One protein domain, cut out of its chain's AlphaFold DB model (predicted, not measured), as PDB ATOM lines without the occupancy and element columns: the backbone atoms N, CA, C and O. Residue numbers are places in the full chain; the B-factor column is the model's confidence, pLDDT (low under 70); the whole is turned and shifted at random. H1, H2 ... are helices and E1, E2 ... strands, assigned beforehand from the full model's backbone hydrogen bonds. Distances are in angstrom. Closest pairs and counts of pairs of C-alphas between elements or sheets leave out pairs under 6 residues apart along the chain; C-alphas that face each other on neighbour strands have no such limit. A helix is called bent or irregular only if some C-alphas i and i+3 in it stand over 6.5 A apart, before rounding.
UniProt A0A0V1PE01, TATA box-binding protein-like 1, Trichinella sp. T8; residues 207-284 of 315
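This is residues 207 to 284 of the 315 residues of the protein "TATA box-binding protein-like 1" of Trichinella sp. T8 (UniProt A0A0V1PE01). The long helix H2 slants over one face of a small antiparallel sheet, E1 E2 E3 in order, in two layers; the short helix H1 packs near the beginning of E1. The printed part has 78 residues with two named helices and three named strands, H1 E1 E2 E3 H2; it is mixed and compact, radius of gyration of the C-alphas 12.0 A, spans 34 by 25 by 19 A.

H1, residues 213 to 219, begins at C-alpha (-11.121, 136.092, -34.837). E1, 234 to 238, E2, 243 to 247, and E3, 252 to 258, form a meander, each strand the antiparallel neighbour of the one before. H2, 261 to 277, 25.6 A long, ends at C-alpha (-6.911, 130.951, -43.837); it is only just irregular, C-alphas 270 and 273 being 6.8 A apart.

Within hydrogen-bond range are N 236 and O 245, 2.8 A, in hairpin E1 and E2, and N 246 and O 254, 2.8 A, in hairpin E2 and E3. H2 is on the sheet, height 9.8 A; its closest C-alphas to E3 are Ile 264 and Ala 258, 6.4 A. H1 is on the sheet; its closest C-alphas to E1 are Ile 213 and Leu 234, 6.8 A. Every O i to N i+4 pair is within range in H1, 10 of 13 in H2.

The printed part has no cut; link H1 to E1 is long. Residues 282 to 284 have pLDDT under 70.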
ATOM      1  N   LEU A 207      -5.618 123.622 -31.771       90.25
ATOM      2  CA  LEU A 207      -4.772 123.861 -32.938       90.25
ATOM      3  C   LEU A 207      -3.355 124.306 -32.516       90.25
ATOM      4  O   LEU A 207      -3.188 124.848 -31.416       90.25
ATOM      5  N   PRO A 208      -2.332 124.101 -33.367       88.00
ATOM      6  CA  PRO A 208      -0.972 124.581 -33.103       88.00
ATOM      7  C   PRO A 208      -0.810 126.101 -33.327       88.00
ATOM      8  O   PRO A 208       0.107 126.707 -32.775       88.00
ATOM      9  N   PHE A 209      -1.718 126.731 -34.082       89.19
ATOM     10  CA  PHE A 209      -1.697 128.152 -34.452       89.19
ATOM     11  C   PHE A 209      -2.856 128.961 -33.840       89.19
ATOM     12  O   PHE A 209      -3.875 128.402 -33.426       89.19
ATOM     13  N   GLY A 210      -2.695 130.286 -33.810       91.88
ATOM     14  CA  GLY A 210      -3.702 131.244 -33.368       91.88
ATOM     15  C   GLY A 210      -4.631 131.650 -34.508       91.88
ATOM     16  O   GLY A 210      -4.364 131.360 -35.673       91.88
ATOM     17  N   ILE A 211      -5.743 132.312 -34.191       93.88
ATOM     18  CA  ILE A 211      -6.786 132.657 -35.168       93.88
ATOM     19  C   ILE A 211      -7.108 134.152 -35.084       93.88
ATOM     20  O   ILE A 211      -7.454 134.649 -34.008       93.88
ATOM     21  N   ARG A 212      -7.080 134.851 -36.228       94.38
ATOM     22  CA  ARG A 212      -7.611 136.216 -36.388       94.38
ATOM     23  C   ARG A 212      -9.144 136.204 -36.335       94.38
ATOM     24  O   ARG A 212      -9.827 136.183 -37.358       94.38
ATOM     25  N   ILE A 213      -9.678 136.173 -35.115       94.62
ATOM     26  CA  ILE A 213     -11.121 136.092 -34.837       94.62
ATOM     27  C   ILE A 213     -11.947 137.229 -35.484       94.62
ATOM     28  O   ILE A 213     -12.999 136.899 -36.031       94.62
ATOM     29  N   PRO A 214     -11.521 138.513 -35.491       93.81
ATOM     30  CA  PRO A 214     -12.300 139.583 -36.123       93.81
ATOM     31  C   PRO A 214     -12.503 139.352 -37.626       93.81
ATOM     32  O   PRO A 214     -13.635 139.355 -38.095       93.81
ATOM     33  N   ASN A 215     -11.434 139.040 -38.364       94.75
ATOM     34  CA  ASN A 215     -11.493 138.765 -39.804       94.75
ATOM     35  C   ASN A 215     -12.404 137.563 -40.120       94.75
ATOM     36  O   ASN A 215     -13.210 137.624 -41.046       94.75
ATOM     37  N   LEU A 216     -12.320 136.493 -39.314       94.94
ATOM     38  CA  LEU A 216     -13.197 135.320 -39.423       94.94
ATOM     39  C   LEU A 216     -14.677 135.679 -39.186       94.94
ATOM     40  O   LEU A 216     -15.549 135.119 -39.848       94.94
ATOM     41  N   ALA A 217     -14.968 136.604 -38.264       95.06
ATOM     42  CA  ALA A 217     -16.327 137.080 -38.012       95.06
ATOM     43  C   ALA A 217     -16.880 137.899 -39.190       95.06
ATOM     44  O   ALA A 217     -18.025 137.696 -39.596       95.06
ATOM     45  N   THR A 218     -16.059 138.791 -39.752       95.38
ATOM     46  CA  THR A 218     -16.429 139.658 -40.881       95.38
ATOM     47  C   THR A 218     -16.683 138.874 -42.169       95.38
ATOM     48  O   THR A 218     -17.619 139.208 -42.891       95.38
ATOM     49  N   GLU A 219     -15.903 137.825 -42.461       96.25
ATOM     50  CA  GLU A 219     -16.112 137.010 -43.672       96.25
ATOM     51  C   GLU A 219     -17.288 136.018 -43.532       96.25
ATOM     52  O   GLU A 219     -17.974 135.738 -44.513       96.25
ATOM     53  N   TYR A 220     -17.586 135.535 -42.315       95.50
ATOM     54  CA  TYR A 220     -18.639 134.535 -42.056       95.50
ATOM     55  C   TYR A 220     -19.716 135.014 -41.053       95.50
ATOM     56  O   TYR A 220     -19.919 134.391 -40.002       95.50
ATOM     57  N   PRO A 221     -20.454 136.107 -41.335       94.81
ATOM     58  CA  PRO A 221     -21.399 136.713 -40.389       94.81
ATOM     59  C   PRO A 221     -22.722 135.941 -40.222       94.81
ATOM     60  O   PRO A 221     -23.552 136.324 -39.400       94.81
ATOM     61  N   ARG A 222     -22.964 134.874 -41.001       94.69
ATOM     62  CA  ARG A 222     -24.159 134.014 -40.867       94.69
ATOM     63  C   ARG A 222     -23.903 132.828 -39.939       94.69
ATOM     64  O   ARG A 222     -24.758 132.461 -39.134       94.69
ATOM     65  N   GLU A 223     -22.725 132.231 -40.064       93.69
ATOM     66  CA  GLU A 223     -22.283 131.056 -39.316       93.69
ATOM     67  C   GLU A 223     -21.716 131.459 -37.949       93.69
ATOM     68  O   GLU A 223     -21.863 130.722 -36.970       93.69
ATOM     69  N   SER A 224     -21.084 132.633 -37.865       95.44
ATOM     70  CA  SER A 224     -20.423 133.128 -36.660       95.44
ATOM     71  C   SER A 224     -21.239 134.157 -35.867       95.44
ATOM     72  O   SER A 224     -22.248 134.707 -36.306       95.44
ATOM     73  N   SER A 225     -20.804 134.414 -34.635       95.31
ATOM     74  CA  SER A 225     -21.150 135.608 -33.863       95.31
ATOM     75  C   SER A 225     -19.981 135.921 -32.939       95.31
ATOM     76  O   SER A 225     -19.543 135.042 -32.188       95.31
ATOM     77  N   TYR A 226     -19.467 137.146 -32.986       95.56
ATOM     78  CA  TYR A 226     -18.343 137.586 -32.168       95.56
ATOM     79  C   TYR A 226     -18.650 138.948 -31.556       95.56
ATOM     80  O   TYR A 226     -18.827 139.927 -32.263       95.56
ATOM     81  N   GLU A 227     -18.729 138.961 -30.230       92.44
ATOM     82  CA  GLU A 227     -19.097 140.110 -29.409       92.44
ATOM     83  C   GLU A 227     -18.057 140.175 -28.281       92.44
ATOM     84  O   GLU A 227     -18.246 139.497 -27.264       92.44
ATOM     85  N   PRO A 228     -16.910 140.862 -28.457       89.00
ATOM     86  CA  PRO A 228     -15.782 140.775 -27.522       89.00
ATOM     87  C   PRO A 228     -16.168 141.166 -26.089       89.00
ATOM     88  O   PRO A 228     -15.805 140.460 -25.148       89.00
ATOM     89  N   GLU A 229     -17.008 142.195 -25.943       89.94
ATOM     90  CA  GLU A 229     -17.558 142.670 -24.663       89.94
ATOM     91  C   GLU A 229     -18.462 141.639 -23.952       89.94
ATOM     92  O   GLU A 229     -18.672 141.713 -22.742       89.94
ATOM     93  N   LEU A 230     -19.001 140.653 -24.686       88.06
ATOM     94  CA  LEU A 230     -19.893 139.606 -24.164       88.06
ATOM     95  C   LEU A 230     -19.230 138.214 -24.113       88.06
ATOM     96  O   LEU A 230     -19.693 137.316 -23.397       88.06
ATOM     97  N   SER A 231     -18.173 137.971 -24.895       85.88
ATOM     98  CA  SER A 231     -17.431 136.708 -24.896       85.88
ATOM     99  C   SER A 231     -16.040 136.800 -25.517       85.88
ATOM    100  O   SER A 231     -15.870 137.127 -26.686       85.88
ATOM    101  N   ILE A 232     -15.068 136.268 -24.770       87.69
ATOM    102  CA  ILE A 232     -13.660 136.047 -25.145       87.69
ATOM    103  C   ILE A 232     -13.430 135.021 -26.284       87.69
ATOM    104  O   ILE A 232     -12.384 134.368 -26.339       87.69
ATOM    105  N   GLY A 233     -14.415 134.777 -27.147       91.44
ATOM    106  CA  GLY A 233     -14.338 133.788 -28.221       91.44
ATOM    107  C   GLY A 233     -15.593 133.751 -29.088       91.44
ATOM    108  O   GLY A 233     -16.717 133.795 -28.580       91.44
ATOM    109  N   LEU A 234     -15.377 133.635 -30.395       96.31
ATOM    110  CA  LEU A 234     -16.402 133.585 -31.435       96.31
ATOM    111  C   LEU A 234     -17.250 132.316 -31.310       96.31
ATOM    112  O   LEU A 234     -16.735 131.230 -31.036       96.31
ATOM    113  N   VAL A 235     -18.558 132.454 -31.519       96.94
ATOM    114  CA  VAL A 235     -19.529 131.354 -31.520       96.94
ATOM    115  C   VAL A 235     -19.871 130.999 -32.963       96.94
ATOM    116  O   VAL A 235     -20.655 131.692 -33.604       96.94
ATOM    117  N   TRP A 236     -19.296 129.910 -33.462       96.81
ATOM    118  CA  TRP A 236     -19.601 129.333 -34.769       96.81
ATOM    119  C   TRP A 236     -20.730 128.305 -34.645       96.81
ATOM    120  O   TRP A 236     -20.731 127.478 -33.728       96.81
ATOM    121  N   ARG A 237     -21.692 128.325 -35.569       96.38
ATOM    122  CA  ARG A 237     -22.844 127.414 -35.603       96.38
ATOM    123  C   ARG A 237     -22.854 126.640 -36.915       96.38
ATOM    124  O   ARG A 237     -23.184 127.180 -37.962       96.38
ATOM    125  N   SER A 238     -22.541 125.349 -36.838       94.19
ATOM    126  CA  SER A 238     -22.762 124.423 -37.947       94.19
ATOM    127  C   SER A 238     -24.221 123.968 -37.951       94.19
ATOM    128  O   SER A 238     -24.743 123.533 -36.920       94.19
ATOM    129  N   ALA A 239     -24.875 124.058 -39.110       91.19
ATOM    130  CA  ALA A 239     -26.254 123.611 -39.296       91.19
ATOM    131  C   ALA A 239     -26.354 122.097 -39.564       91.19
ATOM    132  O   ALA A 239     -27.269 121.450 -39.056       91.19
ATOM    133  N   SER A 240     -25.417 121.536 -40.338       90.12
ATOM    134  CA  SER A 240     -25.401 120.124 -40.737       90.12
ATOM    135  C   SER A 240     -23.956 119.617 -40.912       90.12
ATOM    136  O   SER A 240     -23.296 120.041 -41.861       90.12
ATOM    137  N   PRO A 241     -23.443 118.740 -40.025       91.81
ATOM    138  CA  PRO A 241     -24.055 118.312 -38.766       91.81
ATOM    139  C   PRO A 241     -24.308 119.476 -37.802       91.81
ATOM    140  O   PRO A 241     -23.605 120.489 -37.823       91.81
ATOM    141  N   LYS A 242     -25.316 119.336 -36.939       93.25
ATOM    142  CA  LYS A 242     -25.692 120.381 -35.982       93.25
ATOM    143  C   LYS A 242     -24.671 120.458 -34.845       93.25
ATOM    144  O   LYS A 242     -24.591 119.550 -34.023       93.25
ATOM    145  N   ALA A 243     -23.936 121.564 -34.761       95.69
ATOM    146  CA  ALA A 243     -22.969 121.798 -33.690       95.69
ATOM    147  C   ALA A 243     -22.777 123.294 -33.403       95.69
ATOM    148  O   ALA A 243     -22.988 124.154 -34.257       95.69
ATOM    149  N   THR A 244     -22.347 123.616 -32.187       96.44
ATOM    150  CA  THR A 244     -21.921 124.960 -31.785       96.44
ATOM    151  C   THR A 244     -20.504 124.891 -31.233       96.44
ATOM    152  O   THR A 244     -20.223 124.132 -30.298       96.44
ATOM    153  N   LEU A 245     -19.617 125.678 -31.833       96.31
ATOM    154  CA  LEU A 245     -18.189 125.707 -31.564       96.31
ATOM    155  C   LEU A 245     -17.836 127.085 -31.016       96.31
ATOM    156  O   LEU A 245     -18.173 128.102 -31.617       96.31
ATOM    157  N   ARG A 246     -17.158 127.126 -29.872       96.31
ATOM    158  CA  ARG A 246     -16.556 128.349 -29.342       96.31
ATOM    159  C   ARG A 246     -15.076 128.352 -29.686       96.31
ATOM    160  O   ARG A 246     -14.355 127.459 -29.243       96.31
ATOM    161  N   ILE A 247     -14.663 129.338 -30.472       96.19
ATOM    162  CA  ILE A 247     -13.326 129.474 -31.049       96.19
ATOM    163  C   ILE A 247     -12.619 130.642 -30.360       96.19
ATOM    164  O   ILE A 247     -13.134 131.760 -30.333       96.19
ATOM    165  N   HIS A 248     -11.443 130.387 -29.794       95.19
ATOM    166  CA  HIS A 248     -10.605 131.407 -29.164       95.19
ATOM    167  C   HIS A 248      -9.402 131.744 -30.053       95.19
ATOM    168  O   HIS A 248      -8.884 130.876 -30.758       95.19
ATOM    169  N   SER A 249      -8.902 132.980 -29.963       93.12
ATOM    170  CA  SER A 249      -7.710 133.449 -30.696       93.12
ATOM    171  C   SER A 249      -6.454 132.604 -30.439       93.12
ATOM    172  O   SER A 249      -5.565 132.549 -31.279       93.12
ATOM    173  N   THR A 250      -6.407 131.875 -29.322       92.19
ATOM    174  CA  THR A 250      -5.328 130.954 -28.923       92.19
ATOM    175  C   THR A 250      -5.342 129.586 -29.625       92.19
ATOM    176  O   THR A 250      -4.634 128.675 -29.188       92.19
ATOM    177  N   GLY A 251      -6.194 129.383 -30.638       90.50
ATOM    178  CA  GLY A 251      -6.368 128.084 -31.309       90.50
ATOM    179  C   GLY A 251      -7.110 127.034 -30.468       90.50
ATOM    180  O   GLY A 251      -7.213 125.871 -30.860       90.50
ATOM    181  N   SER A 252      -7.624 127.419 -29.296       93.50
ATOM    182  CA  SER A 252      -8.456 126.572 -28.438       93.50
ATOM    183  C   SER A 252      -9.909 126.600 -28.914       93.50
ATOM    184  O   SER A 252     -10.483 127.677 -29.096       93.50
ATOM    185  N   ILE A 253     -10.516 125.425 -29.091       95.75
ATOM    186  CA  ILE A 253     -11.887 125.267 -29.587       95.75
ATOM    187  C   ILE A 253     -12.669 124.336 -28.656       95.75
ATOM    188  O   ILE A 253     -12.234 123.223 -28.360       95.75
ATOM    189  N   THR A 254     -13.858 124.759 -28.225       96.50
ATOM    190  CA  THR A 254     -14.817 123.899 -27.504       96.50
ATOM    191  C   THR A 254     -16.014 123.601 -28.398       96.50
ATOM    192  O   THR A 254     -16.667 124.526 -28.868       96.50
ATOM    193  N   ILE A 255     -16.314 122.321 -28.613       95.56
ATOM    194  CA  ILE A 255     -17.381 121.827 -29.496       95.56
ATOM    195  C   ILE A 255     -18.514 121.272 -28.631       95.56
ATOM    196  O   ILE A 255     -18.255 120.527 -27.685       95.56
ATOM    197  N   THR A 256     -19.759 121.631 -28.943       95.75
ATOM    198  CA  THR A 256     -20.970 121.222 -28.211       95.75
ATOM    199  C   THR A 256     -22.166 121.042 -29.146       95.75
ATOM    200  O   THR A 256     -22.182 121.574 -30.253       95.75
ATOM    201  N   GLY A 257     -23.202 120.333 -28.693       92.38
ATOM    202  CA  GLY A 257     -24.501 120.251 -29.374       92.38
ATOM    203  C   GLY A 257     -24.613 119.174 -30.456       92.38
ATOM    204  O   GLY A 257     -25.716 118.954 -30.944       92.38
ATOM    205  N   ALA A 258     -23.512 118.490 -30.772       93.69
ATOM    206  CA  ALA A 258     -23.490 117.282 -31.591       93.69
ATOM    207  C   ALA A 258     -24.092 116.083 -30.834       93.69
ATOM    208  O   ALA A 258     -23.968 116.001 -29.606       93.69
ATOM    209  N   GLU A 259     -24.710 115.140 -31.549       93.31
ATOM    210  CA  GLU A 259     -25.338 113.951 -30.946       93.31
ATOM    211  C   GLU A 259     -24.469 112.685 -31.051       93.31
ATOM    212  O   GLU A 259     -24.601 111.805 -30.201       93.31
ATOM    213  N   SER A 260     -23.529 112.614 -32.000       92.19
ATOM    214  CA  SER A 260     -22.550 111.524 -32.137       92.19
ATOM    215  C   SER A 260     -21.104 112.024 -32.209       92.19
ATOM    216  O   SER A 260     -20.837 113.196 -32.492       92.19
ATOM    217  N   GLN A 261     -20.136 111.127 -31.986       90.12
ATOM    218  CA  GLN A 261     -18.726 111.449 -32.219       90.12
ATOM    219  C   GLN A 261     -18.440 111.761 -33.702       90.12
ATOM    220  O   GLN A 261     -17.593 112.605 -33.983       90.12
ATOM    221  N   ALA A 262     -19.141 111.117 -34.642       91.12
ATOM    222  CA  ALA A 262     -18.937 111.317 -36.079       91.12
ATOM    223  C   ALA A 262     -19.275 112.752 -36.515       91.12
ATOM    224  O   ALA A 262     -18.485 113.369 -37.227       91.12
ATOM    225  N   ASP A 263     -20.373 113.319 -35.998       93.12
ATOM    226  CA  ASP A 263     -20.766 114.713 -36.253       93.12
ATOM    227  C   ASP A 263     -19.642 115.700 -35.898       93.12
ATOM    228  O   ASP A 263     -19.391 116.659 -36.624       93.12
ATOM    229  N   ILE A 264     -18.939 115.453 -34.785       92.06
ATOM    230  CA  ILE A 264     -17.825 116.290 -34.319       92.06
ATOM    231  C   ILE A 264     -16.640 116.221 -35.286       92.06
ATOM    232  O   ILE A 264     -15.998 117.246 -35.514       92.06
ATOM    233  N   LEU A 265     -16.357 115.045 -35.862       92.25
ATOM    234  CA  LEU A 265     -15.288 114.888 -36.852       92.25
ATOM    235  C   LEU A 265     -15.632 115.654 -38.131       92.25
ATOM    236  O   LEU A 265     -14.878 116.542 -38.509       92.25
ATOM    237  N   THR A 266     -16.807 115.414 -38.718       92.62
ATOM    238  CA  THR A 266     -17.235 116.064 -39.969       92.62
ATOM    239  C   THR A 266     -17.341 117.588 -39.848       92.62
ATOM    240  O   THR A 266     -16.976 118.312 -40.774       92.62
ATOM    241  N   VAL A 267     -17.787 118.107 -38.698       94.06
ATOM    242  CA  VAL A 267     -17.788 119.558 -38.437       94.06
ATOM    243  C   VAL A 267     -16.367 120.113 -38.285       94.06
ATOM    244  O   VAL A 267     -16.093 121.222 -38.738       94.06
ATOM    245  N   MET A 268     -15.446 119.369 -37.667       92.88
ATOM    246  CA  MET A 268     -14.047 119.796 -37.565       92.88
ATOM    247  C   MET A 268     -13.339 119.750 -38.929       92.88
ATOM    248  O   MET A 268     -12.578 120.659 -39.251       92.88
ATOM    249  N   GLU A 269     -13.617 118.727 -39.741       91.12
ATOM    250  CA  GLU A 269     -13.091 118.547 -41.100       91.12
ATOM    251  C   GLU A 269     -13.539 119.678 -42.041       91.12
ATOM    252  O   GLU A 269     -12.718 120.182 -42.808       91.12
ATOM    253  N   SER A 270     -14.792 120.143 -41.939       91.56
ATOM    254  CA  SER A 270     -15.289 121.282 -42.729       91.56
ATOM    255  C   SER A 270     -14.770 122.642 -42.242       91.56
ATOM    256  O   SER A 270     -14.499 123.523 -43.058       91.56
ATOM    257  N   LEU A 271     -14.588 122.819 -40.929       93.12
ATOM    258  CA  LEU A 271     -14.143 124.086 -40.341       93.12
ATOM    259  C   LEU A 271     -12.621 124.298 -40.433       93.12
ATOM    260  O   LEU A 271     -12.174 125.430 -40.621       93.12
ATOM    261  N   TYR A 272     -11.810 123.243 -40.313       92.25
ATOM    262  CA  TYR A 272     -10.346 123.348 -40.315       92.25
ATOM    263  C   TYR A 272      -9.750 124.146 -41.497       92.25
ATOM    264  O   TYR A 272      -8.970 125.062 -41.225       92.25
ATOM    265  N   PRO A 273     -10.106 123.901 -42.780       92.62
ATOM    266  CA  PRO A 273      -9.551 124.674 -43.897       92.62
ATOM    267  C   PRO A 273      -9.920 126.165 -43.845       92.62
ATOM    268  O   PRO A 273      -9.126 126.997 -44.279       92.62
ATOM    269  N   ILE A 274     -11.073 126.522 -43.263       94.06
ATOM    270  CA  ILE A 274     -11.447 127.925 -43.027       94.06
ATOM    271  C   ILE A 274     -10.490 128.534 -41.994       94.06
ATOM    272  O   ILE A 274      -9.883 129.571 -42.249       94.06
ATOM    273  N   LEU A 275     -10.278 127.868 -40.854       93.12
ATOM    274  CA  LEU A 275      -9.411 128.387 -39.784       93.12
ATOM    275  C   LEU A 275      -7.941 128.525 -40.201       93.12
ATOM    276  O   LEU A 275      -7.267 129.436 -39.723       93.12
ATOM    277  N   VAL A 276      -7.455 127.683 -41.120       91.81
ATOM    278  CA  VAL A 276      -6.102 127.804 -41.692       91.81
ATOM    279  C   VAL A 276      -5.923 129.112 -42.480       91.81
ATOM    280  O   VAL A 276      -4.838 129.692 -42.419       91.81
ATOM    281  N   ARG A 277      -6.965 129.639 -43.147       93.25
ATOM    282  CA  ARG A 277      -6.911 130.951 -43.837       93.25
ATOM    283  C   ARG A 277      -6.741 132.119 -42.856       93.25
ATOM    284  O   ARG A 277      -6.041 133.082 -43.152       93.25
ATOM    285  N   PHE A 278      -7.319 132.009 -41.660       93.12
ATOM    286  CA  PHE A 278      -7.225 133.024 -40.601       93.12
ATOM    287  C   PHE A 278      -6.111 132.753 -39.584       93.12
ATOM    288  O   PHE A 278      -6.101 133.381 -38.520       93.12
ATOM    289  N   LYS A 279      -5.168 131.846 -39.886       91.69
ATOM    290  CA  LYS A 279      -4.042 131.563 -38.992       91.69
ATOM    291  C   LYS A 279      -3.228 132.838 -38.743       91.69
ATOM    292  O   LYS A 279      -2.801 133.511 -39.686       91.69
ATOM    293  N   CYS A 280      -2.973 133.150 -37.480       85.06
ATOM    294  CA  CYS A 280      -1.862 134.006 -37.082       85.06
ATOM    295  C   CYS A 280      -0.783 133.154 -36.413       85.06
ATOM    296  O   CYS A 280      -1.067 132.112 -35.808       85.06
ATOM    297  N   SER A 281       0.462 133.614 -36.506       74.06
ATOM    298  CA  SER A 281       1.513 133.161 -35.603       74.06
ATOM    299  C   SER A 281       1.037 133.437 -34.184       74.06
ATOM    300  O   SER A 281       0.872 134.592 -33.797       74.06
ATOM    301  N   THR A 282       0.772 132.387 -33.406       56.00
ATOM    302  CA  THR A 282       0.507 132.572 -31.982       56.00
ATOM    303  C   THR A 282       1.752 133.223 -31.393       56.00
ATOM    304  O   THR A 282       2.813 132.599 -31.421       56.00
ATOM    305  N   VAL A 283       1.645 134.425 -30.824       50.41
ATOM    306  CA  VAL A 283       2.721 134.990 -29.995       50.41
ATOM    307  C   VAL A 283       2.744 134.202 -28.684       50.41
ATOM    308  O   VAL A 283       2.234 134.614 -27.641       50.41
ATOM    309  N   VAL A 284       3.264 132.974 -28.750       46.47
ATOM    310  CA  VAL A 284       3.438 132.129 -27.578       46.47
ATOM    311  C   VAL A 284       4.593 132.734 -26.795       46.47
ATOM    312  O   VAL A 284       5.750 132.522 -27.142       46.47
TER     313      VAL A 284